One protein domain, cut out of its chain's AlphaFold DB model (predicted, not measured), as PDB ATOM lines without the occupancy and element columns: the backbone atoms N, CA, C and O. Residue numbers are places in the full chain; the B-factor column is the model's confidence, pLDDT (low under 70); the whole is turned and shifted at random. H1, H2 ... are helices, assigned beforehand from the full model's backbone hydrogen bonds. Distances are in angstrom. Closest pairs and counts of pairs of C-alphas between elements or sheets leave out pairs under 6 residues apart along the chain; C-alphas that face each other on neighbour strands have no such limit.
ATOM      1  N   GLU A  81     -37.121 -25.556  -4.206       88.88
ATOM      2  CA  GLU A  81     -36.659 -26.933  -4.391       88.88
ATOM      3  C   GLU A  81     -36.703 -27.362  -5.869       88.88
ATOM      4  O   GLU A  81     -35.760 -27.961  -6.382       88.88
ATOM      5  N   GLU A  82     -37.778 -27.023  -6.584       89.94
ATOM      6  CA  GLU A  82     -37.929 -27.354  -8.004       89.94
ATOM      7  C   GLU A  82     -37.020 -26.479  -8.882       89.94
ATOM      8  O   GLU A  82     -36.401 -26.977  -9.826       89.94
ATOM      9  N   ALA A  83     -36.881 -25.192  -8.553       86.94
ATOM     10  CA  ALA A  83     -35.959 -24.286  -9.234       86.94
ATOM     11  C   ALA A  83     -34.501 -24.750  -9.078       86.94
ATOM     12  O   ALA A  83     -33.752 -24.785 -10.058       86.94
ATOM     13  N   TYR A  84     -34.128 -25.185  -7.873       87.25
ATOM     14  CA  TYR A  84     -32.808 -25.726  -7.574       87.25
ATOM     15  C   TYR A  84     -32.513 -26.999  -8.371       87.25
ATOM     16  O   TYR A  84     -31.468 -27.097  -9.013       87.25
ATOM     17  N   GLU A  85     -33.446 -27.955  -8.412       88.62
ATOM     18  CA  GLU A  85     -33.268 -29.181  -9.199       88.62
ATOM     19  C   GLU A  85     -33.187 -28.909 -10.705       88.62
ATOM     20  O   GLU A  85     -32.385 -29.532 -11.409       88.62
ATOM     21  N   ASN A  86     -33.966 -27.952 -11.214       88.44
ATOM     22  CA  ASN A  86     -33.882 -27.535 -12.613       88.44
ATOM     23  C   ASN A  86     -32.511 -26.923 -12.936       88.44
ATOM     24  O   ASN A  86     -31.884 -27.314 -13.923       88.44
ATOM     25  N   MET A  87     -31.995 -26.047 -12.074       87.06
ATOM     26  CA  MET A  87     -30.648 -25.489 -12.213       87.06
ATOM     27  C   MET A  87     -29.571 -26.584 -12.136       87.06
ATOM     28  O   MET A  87     -28.685 -26.635 -12.992       87.06
ATOM     29  N   LEU A  88     -29.652 -27.510 -11.173       86.62
ATOM     30  CA  LEU A  88     -28.723 -28.640 -11.092       86.62
ATOM     31  C   LEU A  88     -28.781 -29.507 -12.350       86.62
ATOM     32  O   LEU A  88     -27.748 -29.962 -12.832       86.62
ATOM     33  N   LYS A  89     -29.966 -29.728 -12.920       88.44
ATOM     34  CA  LYS A  89     -30.131 -30.464 -14.177       88.44
ATOM     35  C   LYS A  89     -29.432 -29.760 -15.342       88.44
ATOM     36  O   LYS A  89     -28.773 -30.432 -16.140       88.44
ATOM     37  N   GLU A  90     -29.524 -28.436 -15.432       87.38
ATOM     38  CA  GLU A  90     -28.802 -27.651 -16.439       87.38
ATOM     39  C   GLU A  90     -27.282 -27.707 -16.246       87.38
ATOM     40  O   GLU A  90     -26.541 -27.873 -17.218       87.38
ATOM     41  N   LEU A  91     -26.799 -27.626 -15.004       85.12
ATOM     42  CA  LEU A  91     -25.373 -27.737 -14.686       85.12
ATOM     43  C   LEU A  91     -24.839 -29.144 -14.985       85.12
ATOM     44  O   LEU A  91     -23.833 -29.292 -15.680       85.12
ATOM     45  N   ARG A  92     -25.568 -30.190 -14.585       87.56
ATOM     46  CA  ARG A  92     -25.282 -31.594 -14.926       87.56
ATOM     47  C   ARG A  92     -25.213 -31.805 -16.443       87.56
ATOM     48  O   ARG A  92     -24.361 -32.552 -16.916       87.56
ATOM     49  N   ALA A  93     -26.053 -31.126 -17.228       87.31
ATOM     50  CA  ALA A  93     -26.027 -31.218 -18.691       87.31
ATOM     51  C   ALA A  93     -24.768 -30.593 -19.328       87.31
ATOM     52  O   ALA A  93     -24.372 -30.994 -20.426       87.31
ATOM     53  N   LYS A  94     -24.116 -29.640 -18.649       86.38
ATOM     54  CA  LYS A  94     -22.867 -29.009 -19.110       86.38
ATOM     55  C   LYS A  94     -21.635 -29.881 -18.857       86.38
ATOM     56  O   LYS A  94     -20.623 -29.692 -19.540       86.38
ATOM     57  N   ALA A  95     -21.714 -30.851 -17.944       87.25
ATOM     58  CA  ALA A  95     -20.601 -31.725 -17.588       87.25
ATOM     59  C   ALA A  95     -20.038 -32.502 -18.799       87.25
ATOM     60  O   ALA A  95     -20.640 -32.619 -19.877       87.25
ATOM     61  N   ILE A  96     -18.815 -33.008 -18.656       90.06
ATOM     62  CA  ILE A  96     -18.246 -33.958 -19.618       90.06
ATOM     63  C   ILE A  96     -19.078 -35.248 -19.606       90.06
ATOM     64  O   ILE A  96     -19.516 -35.688 -18.551       90.06
ATOM     65  N   LYS A  97     -19.322 -35.866 -20.768       92.62
ATOM     66  CA  LYS A  97     -20.125 -37.100 -20.824       92.62
ATOM     67  C   LYS A  97     -19.368 -38.253 -20.170       92.62
ATOM     68  O   LYS A  97     -18.158 -38.372 -20.358       92.62
ATOM     69  N   PHE A  98     -20.087 -39.168 -19.520       94.31
ATOM     70  CA  PHE A  98     -19.492 -40.339 -18.862       94.31
ATOM     71  C   PHE A  98     -18.526 -41.131 -19.757       94.31
ATOM     72  O   PHE A  98     -17.441 -41.503 -19.325       94.31
ATOM     73  N   THR A  99     -18.885 -41.359 -21.023       94.19
ATOM     74  CA  THR A  99     -18.038 -42.099 -21.975       94.19
ATOM     75  C   THR A  99     -16.678 -41.442 -22.195       94.19
ATOM     76  O   THR A  99     -15.669 -42.129 -22.353       94.19
ATOM     77  N   GLU A 100     -16.640 -40.114 -22.192       93.12
ATOM     78  CA  GLU A 100     -15.424 -39.329 -22.352       93.12
ATOM     79  C   GLU A 100     -14.640 -39.264 -21.036       93.12
ATOM     80  O   GLU A 100     -13.439 -39.528 -21.036       93.12
ATOM     81  N   PHE A 101     -15.329 -39.040 -19.912       94.81
ATOM     82  CA  PHE A 101     -14.736 -39.087 -18.574       94.81
ATOM     83  C   PHE A 101     -14.032 -40.421 -18.311       94.81
ATOM     84  O   PHE A 101     -12.849 -40.440 -17.979       94.81
ATOM     85  N   LYS A 102     -14.723 -41.545 -18.538       96.25
ATOM     86  CA  LYS A 102     -14.200 -42.900 -18.324       96.25
ATOM     87  C   LYS A 102     -12.921 -43.151 -19.121       96.25
ATOM     88  O   LYS A 102     -11.940 -43.644 -18.571       96.25
ATOM     89  N   LYS A 103     -12.902 -42.750 -20.396       95.88
ATOM     90  CA  LYS A 103     -11.737 -42.901 -21.281       95.88
ATOM     91  C   LYS A 103     -10.503 -42.156 -20.764       95.88
ATOM     92  O   LYS A 103      -9.383 -42.613 -20.994       95.88
ATOM     93  N   ILE A 104     -10.693 -40.996 -20.135       95.75
ATOM     94  CA  ILE A 104      -9.603 -40.224 -19.526       95.75
ATOM     95  C   ILE A 104      -9.212 -40.864 -18.190       95.75
ATOM     96  O   ILE A 104      -8.031 -41.096 -17.960       95.75
ATOM     97  N   TYR A 105     -10.193 -41.229 -17.361       95.00
ATOM     98  CA  TYR A 105      -9.998 -41.750 -16.005       95.00
ATOM     99  C   TYR A 105      -9.181 -43.044 -15.967       95.00
ATOM    100  O   TYR A 105      -8.330 -43.220 -15.101       95.00
ATOM    101  N   GLU A 106      -9.402 -43.937 -16.934       92.81
ATOM    102  CA  GLU A 106      -8.649 -45.191 -17.075       92.81
ATOM    103  C   GLU A 106      -7.165 -44.973 -17.417       92.81
ATOM    104  O   GLU A 106      -6.354 -45.879 -17.229       92.81
ATOM    105  N   LYS A 107      -6.800 -43.785 -17.915       93.75
ATOM    106  CA  LYS A 107      -5.415 -43.413 -18.242       93.75
ATOM    107  C   LYS A 107      -4.783 -42.553 -17.159       93.75
ATOM    108  O   LYS A 107      -3.638 -42.784 -16.787       93.75
ATOM    109  N   ASP A 108      -5.521 -41.551 -16.697       93.25
ATOM    110  CA  ASP A 108      -5.090 -40.570 -15.714       93.25
ATOM    111  C   ASP A 108      -6.314 -40.052 -14.940       93.25
ATOM    112  O   ASP A 108      -7.125 -39.265 -15.443       93.25
ATOM    113  N   ARG A 109      -6.431 -40.494 -13.681       92.25
ATOM    114  CA  ARG A 109      -7.515 -40.094 -12.773       92.25
ATOM    115  C   ARG A 109      -7.526 -38.577 -12.549       92.25
ATOM    116  O   ARG A 109      -8.593 -37.970 -12.608       92.25
ATOM    117  N   LYS A 110      -6.357 -37.946 -12.358       91.75
ATOM    118  CA  LYS A 110      -6.248 -36.494 -12.120       91.75
ATOM    119  C   LYS A 110      -6.742 -35.715 -13.337       91.75
ATOM    120  O   LYS A 110      -7.506 -34.760 -13.205       91.75
ATOM    121  N   GLN A 111      -6.350 -36.144 -14.536       92.38
ATOM    122  CA  GLN A 111      -6.770 -35.485 -15.771       92.38
ATOM    123  C   GLN A 111      -8.282 -35.603 -16.019       92.38
ATOM    124  O   GLN A 111      -8.884 -34.667 -16.547       92.38
ATOM    125  N   ALA A 112      -8.911 -36.708 -15.612       92.19
ATOM    126  CA  ALA A 112     -10.357 -36.883 -15.732       92.19
ATOM    127  C   ALA A 112     -11.137 -35.923 -14.828       92.19
ATOM    128  O   ALA A 112     -12.066 -35.267 -15.303       92.19
ATOM    129  N   TYR A 113     -10.723 -35.776 -13.564       90.75
ATOM    130  CA  TYR A 113     -11.314 -34.790 -12.655       90.75
ATOM    131  C   TYR A 113     -11.111 -33.360 -13.172       90.75
ATOM    132  O   TYR A 113     -12.072 -32.596 -13.236       90.75
ATOM    133  N   ARG A 114      -9.912 -33.013 -13.669       90.38
ATOM    134  CA  ARG A 114      -9.671 -31.700 -14.294       90.38
ATOM    135  C   ARG A 114     -10.612 -31.433 -15.463       90.38
ATOM    136  O   ARG A 114     -11.193 -30.357 -15.545       90.38
ATOM    137  N   ALA A 115     -10.779 -32.402 -16.361       89.69
ATOM    138  CA  ALA A 115     -11.671 -32.264 -17.510       89.69
ATOM    139  C   ALA A 115     -13.143 -32.096 -17.093       89.69
ATOM    140  O   ALA A 115     -13.885 -31.371 -17.757       89.69
ATOM    141  N   PHE A 116     -13.551 -32.733 -15.991       89.31
ATOM    142  CA  PHE A 116     -14.889 -32.587 -15.422       89.31
ATOM    143  C   PHE A 116     -15.133 -31.163 -14.901       89.31
ATOM    144  O   PHE A 116     -16.061 -30.500 -15.365       89.31
ATOM    145  N   PHE A 117     -14.269 -30.657 -14.014       86.75
ATOM    146  CA  PHE A 117     -14.435 -29.332 -13.402       86.75
ATOM    147  C   PHE A 117     -14.174 -28.179 -14.366       86.75
ATOM    148  O   PHE A 117     -14.943 -27.223 -14.380       86.75
ATOM    149  N   LYS A 118     -13.174 -28.293 -15.250       85.38
ATOM    150  CA  LYS A 118     -12.833 -27.253 -16.236       85.38
ATOM    151  C   LYS A 118     -14.019 -26.799 -17.073       85.38
ATOM    152  O   LYS A 118     -14.124 -25.629 -17.429       85.38
ATOM    153  N   LYS A 119     -14.913 -27.731 -17.394       76.75
ATOM    154  CA  LYS A 119     -16.094 -27.466 -18.212       76.75
ATOM    155  C   LYS A 119     -17.240 -26.806 -17.432       76.75
ATOM    156  O   LYS A 119     -18.117 -26.213 -18.051       76.75
ATOM    157  N   LEU A 120     -17.235 -26.924 -16.104       74.31
ATOM    158  CA  LEU A 120     -18.303 -26.464 -15.215       74.31
ATOM    159  C   LEU A 120     -17.932 -25.181 -14.461       74.31
ATOM    160  O   LEU A 120     -18.719 -24.241 -14.452       74.31
ATOM    161  N   LEU A 121     -16.746 -25.152 -13.854       74.50
ATOM    162  CA  LEU A 121     -16.327 -24.162 -12.855       74.50
ATOM    163  C   LEU A 121     -15.017 -23.438 -13.219       74.50
ATOM    164  O   LEU A 121     -14.589 -22.541 -12.501       74.50
ATOM    165  N   GLY A 122     -14.381 -23.801 -14.338       76.44
ATOM    166  CA  GLY A 122     -13.044 -23.317 -14.696       76.44
ATOM    167  C   GLY A 122     -11.926 -24.213 -14.154       76.44
ATOM    168  O   GLY A 122     -12.173 -25.345 -13.748       76.44
ATOM    169  N   GLU A 123     -10.672 -23.758 -14.234       82.00
ATOM    170  CA  GLU A 123      -9.510 -24.596 -13.901       82.00
ATOM    171  C   GLU A 123      -9.463 -24.892 -12.384       82.00
ATOM    172  O   GLU A 123      -9.311 -23.950 -11.605       82.00
ATOM    173  N   PRO A 124      -9.595 -26.163 -11.954       80.69
ATOM    174  CA  PRO A 124      -9.564 -26.534 -10.537       80.69
ATOM    175  C   PRO A 124      -8.142 -26.447  -9.968       80.69
ATOM    176  O   PRO A 124      -7.160 -26.547 -10.713       80.69
ATOM    177  N   THR A 125      -8.021 -26.297  -8.649       84.00
ATOM    178  CA  THR A 125      -6.707 -26.270  -7.993       84.00
ATOM    179  C   THR A 125      -6.070 -27.661  -7.957       84.00
ATOM    180  O   THR A 125      -6.742 -28.689  -8.045       84.00
ATOM    181  N   GLU A 126      -4.741 -27.709  -7.831       84.62
ATOM    182  CA  GLU A 126      -4.020 -28.986  -7.785       84.62
ATOM    183  C   GLU A 126      -4.394 -29.810  -6.545       84.62
ATOM    184  O   GLU A 126      -4.540 -31.024  -6.638       84.62
ATOM    185  N   GLU A 127      -4.610 -29.142  -5.411       84.81
ATOM    186  CA  GLU A 127      -4.947 -29.755  -4.123       84.81
ATOM    187  C   GLU A 127      -6.302 -30.483  -4.168       84.81
ATOM    188  O   GLU A 127      -6.386 -31.654  -3.797       84.81
ATOM    189  N   GLU A 128      -7.335 -29.850  -4.735       80.88
ATOM    190  CA  GLU A 128      -8.670 -30.450  -4.915       80.88
ATOM    191  C   GLU A 128      -8.625 -31.695  -5.816       80.88
ATOM    192  O   GLU A 128      -9.278 -32.711  -5.558       80.88
ATOM    193  N   ILE A 129      -7.825 -31.643  -6.887       88.00
ATOM    194  CA  ILE A 129      -7.669 -32.758  -7.827       88.00
ATOM    195  C   ILE A 129      -6.900 -33.916  -7.197       88.00
ATOM    196  O   ILE A 129      -7.223 -35.081  -7.454       88.00
ATOM    197  N   GLU A 130      -5.885 -33.623  -6.386       86.69
ATOM    198  CA  GLU A 130      -5.136 -34.645  -5.663       86.69
ATOM    199  C   GLU A 130      -6.009 -35.371  -4.649       86.69
ATOM    200  O   GLU A 130      -6.024 -36.604  -4.648       86.69
ATOM    201  N   GLU A 131      -6.802 -34.643  -3.865       86.00
ATOM    202  CA  GLU A 131      -7.697 -35.255  -2.887       86.00
ATOM    203  C   GLU A 131      -8.680 -36.231  -3.556       86.00
ATOM    204  O   GLU A 131      -8.825 -37.378  -3.126       86.00
ATOM    205  N   LEU A 132      -9.292 -35.833  -4.672       85.94
ATOM    206  CA  LEU A 132     -10.224 -36.683  -5.417       85.94
ATOM    207  C   LEU A 132      -9.544 -37.894  -6.066       85.94
ATOM    208  O   LEU A 132     -10.106 -38.994  -6.071       85.94
ATOM    209  N   ALA A 133      -8.333 -37.722  -6.600       86.06
ATOM    210  CA  ALA A 133      -7.596 -38.785  -7.282       86.06
ATOM    211  C   ALA A 133      -7.001 -39.839  -6.333       86.06
ATOM    212  O   ALA A 133      -6.736 -40.960  -6.776       86.06
ATOM    213  N   THR A 134      -6.812 -39.511  -5.049       87.50
ATOM    214  CA  THR A 134      -6.347 -40.472  -4.027       87.50
ATOM    215  C   THR A 134      -7.419 -41.485  -3.618       87.50
ATOM    216  O   THR A 134      -7.090 -42.539  -3.073       87.50
ATOM    217  N   ARG A 135      -8.697 -41.209  -3.912       86.75
ATOM    218  CA  ARG A 135      -9.813 -42.115  -3.619       86.75
ATOM    219  C   ARG A 135      -9.756 -43.316  -4.565       86.75
ATOM    220  O   ARG A 135      -9.718 -43.156  -5.787       86.75
ATOM    221  N   ASP A 136      -9.774 -44.529  -4.015       87.31
ATOM    222  CA  ASP A 136      -9.793 -45.744  -4.831       87.31
ATOM    223  C   ASP A 136     -11.216 -46.079  -5.284       87.31
ATOM    224  O   ASP A 136     -11.920 -46.886  -4.685       87.31
ATOM    225  N   LEU A 137     -11.657 -45.363  -6.317       91.25
ATOM    226  CA  LEU A 137     -12.977 -45.502  -6.921       91.25
ATOM    227  C   LEU A 137     -12.851 -45.958  -8.371       91.25
ATOM    228  O   LEU A 137     -11.943 -45.536  -9.103       91.25
ATOM    229  N   SER A 138     -13.810 -46.767  -8.813       93.56
ATOM    230  CA  SER A 138     -13.998 -47.019 -10.239       93.56
ATOM    231  C   SER A 138     -14.441 -45.740 -10.966       93.56
ATOM    232  O   SER A 138     -14.977 -44.812 -10.360       93.56
ATOM    233  N   ALA A 139     -14.243 -45.681 -12.289       90.88
ATOM    234  CA  ALA A 139     -14.668 -44.529 -13.092       90.88
ATOM    235  C   ALA A 139     -16.185 -44.270 -12.997       90.88
ATOM    236  O   ALA A 139     -16.620 -43.123 -13.048       90.88
ATOM    237  N   ASP A 140     -16.972 -45.339 -12.865       93.25
ATOM    238  CA  ASP A 140     -18.430 -45.289 -12.728       93.25
ATOM    239  C   ASP A 140     -18.849 -44.685 -11.383       93.25
ATOM    240  O   ASP A 140     -19.631 -43.734 -11.341       93.25
ATOM    241  N   GLU A 141     -18.246 -45.152 -10.288       91.06
ATOM    242  CA  GLU A 141     -18.499 -44.619  -8.947       91.06
ATOM    243  C   GLU A 141     -18.024 -43.172  -8.811       91.06
ATOM    244  O   GLU A 141     -18.737 -42.347  -8.243       91.06
ATOM    245  N   ALA A 142     -16.842 -42.848  -9.346       90.62
ATOM    246  CA  ALA A 142     -16.305 -41.492  -9.340       90.62
ATOM    247  C   ALA A 142     -17.246 -40.526 -10.073       90.62
ATOM    248  O   ALA A 142     -17.645 -39.506  -9.515       90.62
ATOM    249  N   TYR A 143     -17.664 -40.876 -11.293       91.31
ATOM    250  CA  TYR A 143     -18.568 -40.044 -12.084       91.31
ATOM    251  C   TYR A 143     -19.953 -39.914 -11.443       91.31
ATOM    252  O   TYR A 143     -20.507 -38.819 -11.379       91.31
ATOM    253  N   THR A 144     -20.507 -41.014 -10.931       90.94
ATOM    254  CA  THR A 144     -21.819 -41.007 -10.273       90.94
ATOM    255  C   THR A 144     -21.815 -40.109  -9.041       90.94
ATOM    256  O   THR A 144     -22.742 -39.322  -8.869       90.94
ATOM    257  N   ARG A 145     -20.757 -40.162  -8.218       89.62
ATOM    258  CA  ARG A 145     -20.622 -39.289  -7.043       89.62
ATOM    259  C   ARG A 145     -20.534 -37.814  -7.431       89.62
ATOM    260  O   ARG A 145     -21.277 -37.023  -6.867       89.62
ATOM    261  N   LEU A 146     -19.718 -37.472  -8.431       88.81
ATOM    262  CA  LEU A 146     -19.610 -36.096  -8.939       88.81
ATOM    263  C   LEU A 146     -20.950 -35.547  -9.455       88.81
ATOM    264  O   LEU A 146     -21.266 -34.379  -9.279       88.81
ATOM    265  N   MET A 147     -21.755 -36.381 -10.115       87.50
ATOM    266  CA  MET A 147     -23.047 -35.952 -10.663       87.50
ATOM    267  C   MET A 147     -24.156 -35.879  -9.605       87.50
ATOM    268  O   MET A 147     -25.115 -35.117  -9.772       87.50
ATOM    269  N   ALA A 148     -24.055 -36.699  -8.557       86.00
ATOM    270  CA  ALA A 148     -25.037 -36.783  -7.484       86.00
ATOM    271  C   ALA A 148     -24.861 -35.674  -6.444       86.00
ATOM    272  O   ALA A 148     -25.866 -35.161  -5.964       86.00
ATOM    273  N   ASP A 149     -23.619 -35.309  -6.126       82.25
ATOM    274  CA  ASP A 149     -23.292 -34.326  -5.096       82.25
ATOM    275  C   ASP A 149     -23.465 -32.884  -5.613       82.25
ATOM    276  O   ASP A 149     -22.692 -32.451  -6.477       82.25
ATOM    277  N   PRO A 150     -24.455 -32.121  -5.106       69.94
ATOM    278  CA  PRO A 150     -24.676 -30.738  -5.512       69.94
ATOM    279  C   PRO A 150     -23.509 -29.799  -5.186       69.94
ATOM    280  O   PRO A 150     -23.310 -28.813  -5.897       69.94
ATOM    281  N   GLU A 151     -22.702 -30.113  -4.165       75.75
ATOM    282  CA  GLU A 151     -21.523 -29.315  -3.801       75.75
ATOM    283  C   GLU A 151     -20.452 -29.358  -4.900       75.75
ATOM    284  O   GLU A 151     -19.721 -28.387  -5.085       75.75
ATOM    285  N   THR A 152     -20.448 -30.404  -5.739       76.25
ATOM    286  CA  THR A 152     -19.614 -30.485  -6.955       76.25
ATOM    287  C   THR A 152     -19.878 -29.326  -7.921       76.25
ATOM    288  O   THR A 152     -19.021 -28.981  -8.732       76.25
ATOM    289  N   PHE A 153     -21.063 -28.719  -7.853       73.12
ATOM    290  CA  PHE A 153     -21.462 -27.593  -8.692       73.12
ATOM    291  C   PHE A 153     -21.348 -26.241  -7.975       73.12
ATOM    292  O   PHE A 153     -21.725 -25.230  -8.561       73.12
ATOM    293  N   LEU A 154     -20.818 -26.215  -6.743       66.19
ATOM    294  CA  LEU A 154     -20.703 -25.027  -5.888       66.19
ATOM    295  C   LEU A 154     -22.030 -24.290  -5.681       66.19
ATOM    296  O   LEU A 154     -22.045 -23.068  -5.546       66.19
ATOM    297  N   VAL A 155     -23.149 -25.019  -5.659       67.94
ATOM    298  CA  VAL A 155     -24.448 -24.409  -5.368       67.94
ATOM    299  C   VAL A 155     -25.044 -25.022  -4.118       67.94
ATOM    300  O   VAL A 155     -25.663 -26.084  -4.159       67.94
ATOM    301  N   ASN A 156     -24.850 -24.345  -2.991       83.31
ATOM    302  CA  ASN A 156     -25.469 -24.725  -1.733       83.31
ATOM    303  C   ASN A 156     -26.974 -24.422  -1.783       83.31
ATOM    304  O   ASN A 156     -27.376 -23.316  -2.141       83.31
TER     305      ASN A 156
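Overview. This is residues 81 to 156 of the 304 residues of an uncharacterized protein of Candidatus Omnitrophica bacterium (UniProt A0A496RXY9). Four short helices, H2, H3, H4 and H5, make a body at one end of the model, and the longest helix, H1, leads away from it to form the other end. In the body H2 packs on both H3 and H5, H4 packs on H3, and the small helix H6 sits beside part of H1. The printed part has 76 residues with six named helices, H1 to H6 in chain order, and no named strand, and its class is all helix. It is compact, with a radius of gyration of the C-alphas of 12.2 A, and only just elongated, spanning 37 by 24 by 19 A.

Arrangement. H1, residues 81 to 94, and H6, residues 150 to 153, only just touch, with 3 pairs of C-alphas within 8 A. Residues 88 to 91 alone of H1 take part, and the closest C-alphas are those of Leu 91 and Phe 153, 7.2 A apart. H1 and H5, residues 139 to 148, are close but not clearly touching, the closest C-alphas being those of Arg 92 and Met 147 at 6.5 A. Their tilt of 37 degrees is only just steep, and they run opposite ways. H5 and H2, residues 98 to 105, touch at Lys 102 and Ala 139, the closest C-alphas, 5.5 A apart, with a steep tilt of 56 degrees, opposite ways. H2 and H3, residues 109 to 118, touch, with the closest C-alphas, Tyr 105 and Ala 112, 4.9 A apart and a steep tilt of 48 degrees, opposite ways. H3 and H4, residues 126 to 133, touch at a steep tilt of 59 degrees, opposite ways, with the closest C-alphas, Lys 110 and Ala 133, 5.5 A apart. H3 and H5 are near each other. H1 is apart from H2, H3 and H4. In H1 to H5 every O i to N i+4 pair is within hydrogen-bond range; H6 is too short for such a pair, and its one O i to N i+3 pair is within range.

Along the chain. H1 begins at C-alpha 81, (-36.659, -26.933, -4.391), and measures 20.3 A from first to last C-alpha. H3 measures 14.3 A and H5 14.1 A. H3 begins at C-alpha 109, (-7.515, -40.094, -12.773), and H6 ends at C-alpha 153, (-21.462, -27.593, -8.692).

Size, cuts and confidence. The two C-alphas farthest apart, those of Glu 81 and Lys 107, are 37.9 A apart. The printed part has no cut. The link from H3 to H4 is short, and the other links are tight. Mean pLDDT of the printed part is 87.0; residues 150, 154 and 155 are under 70.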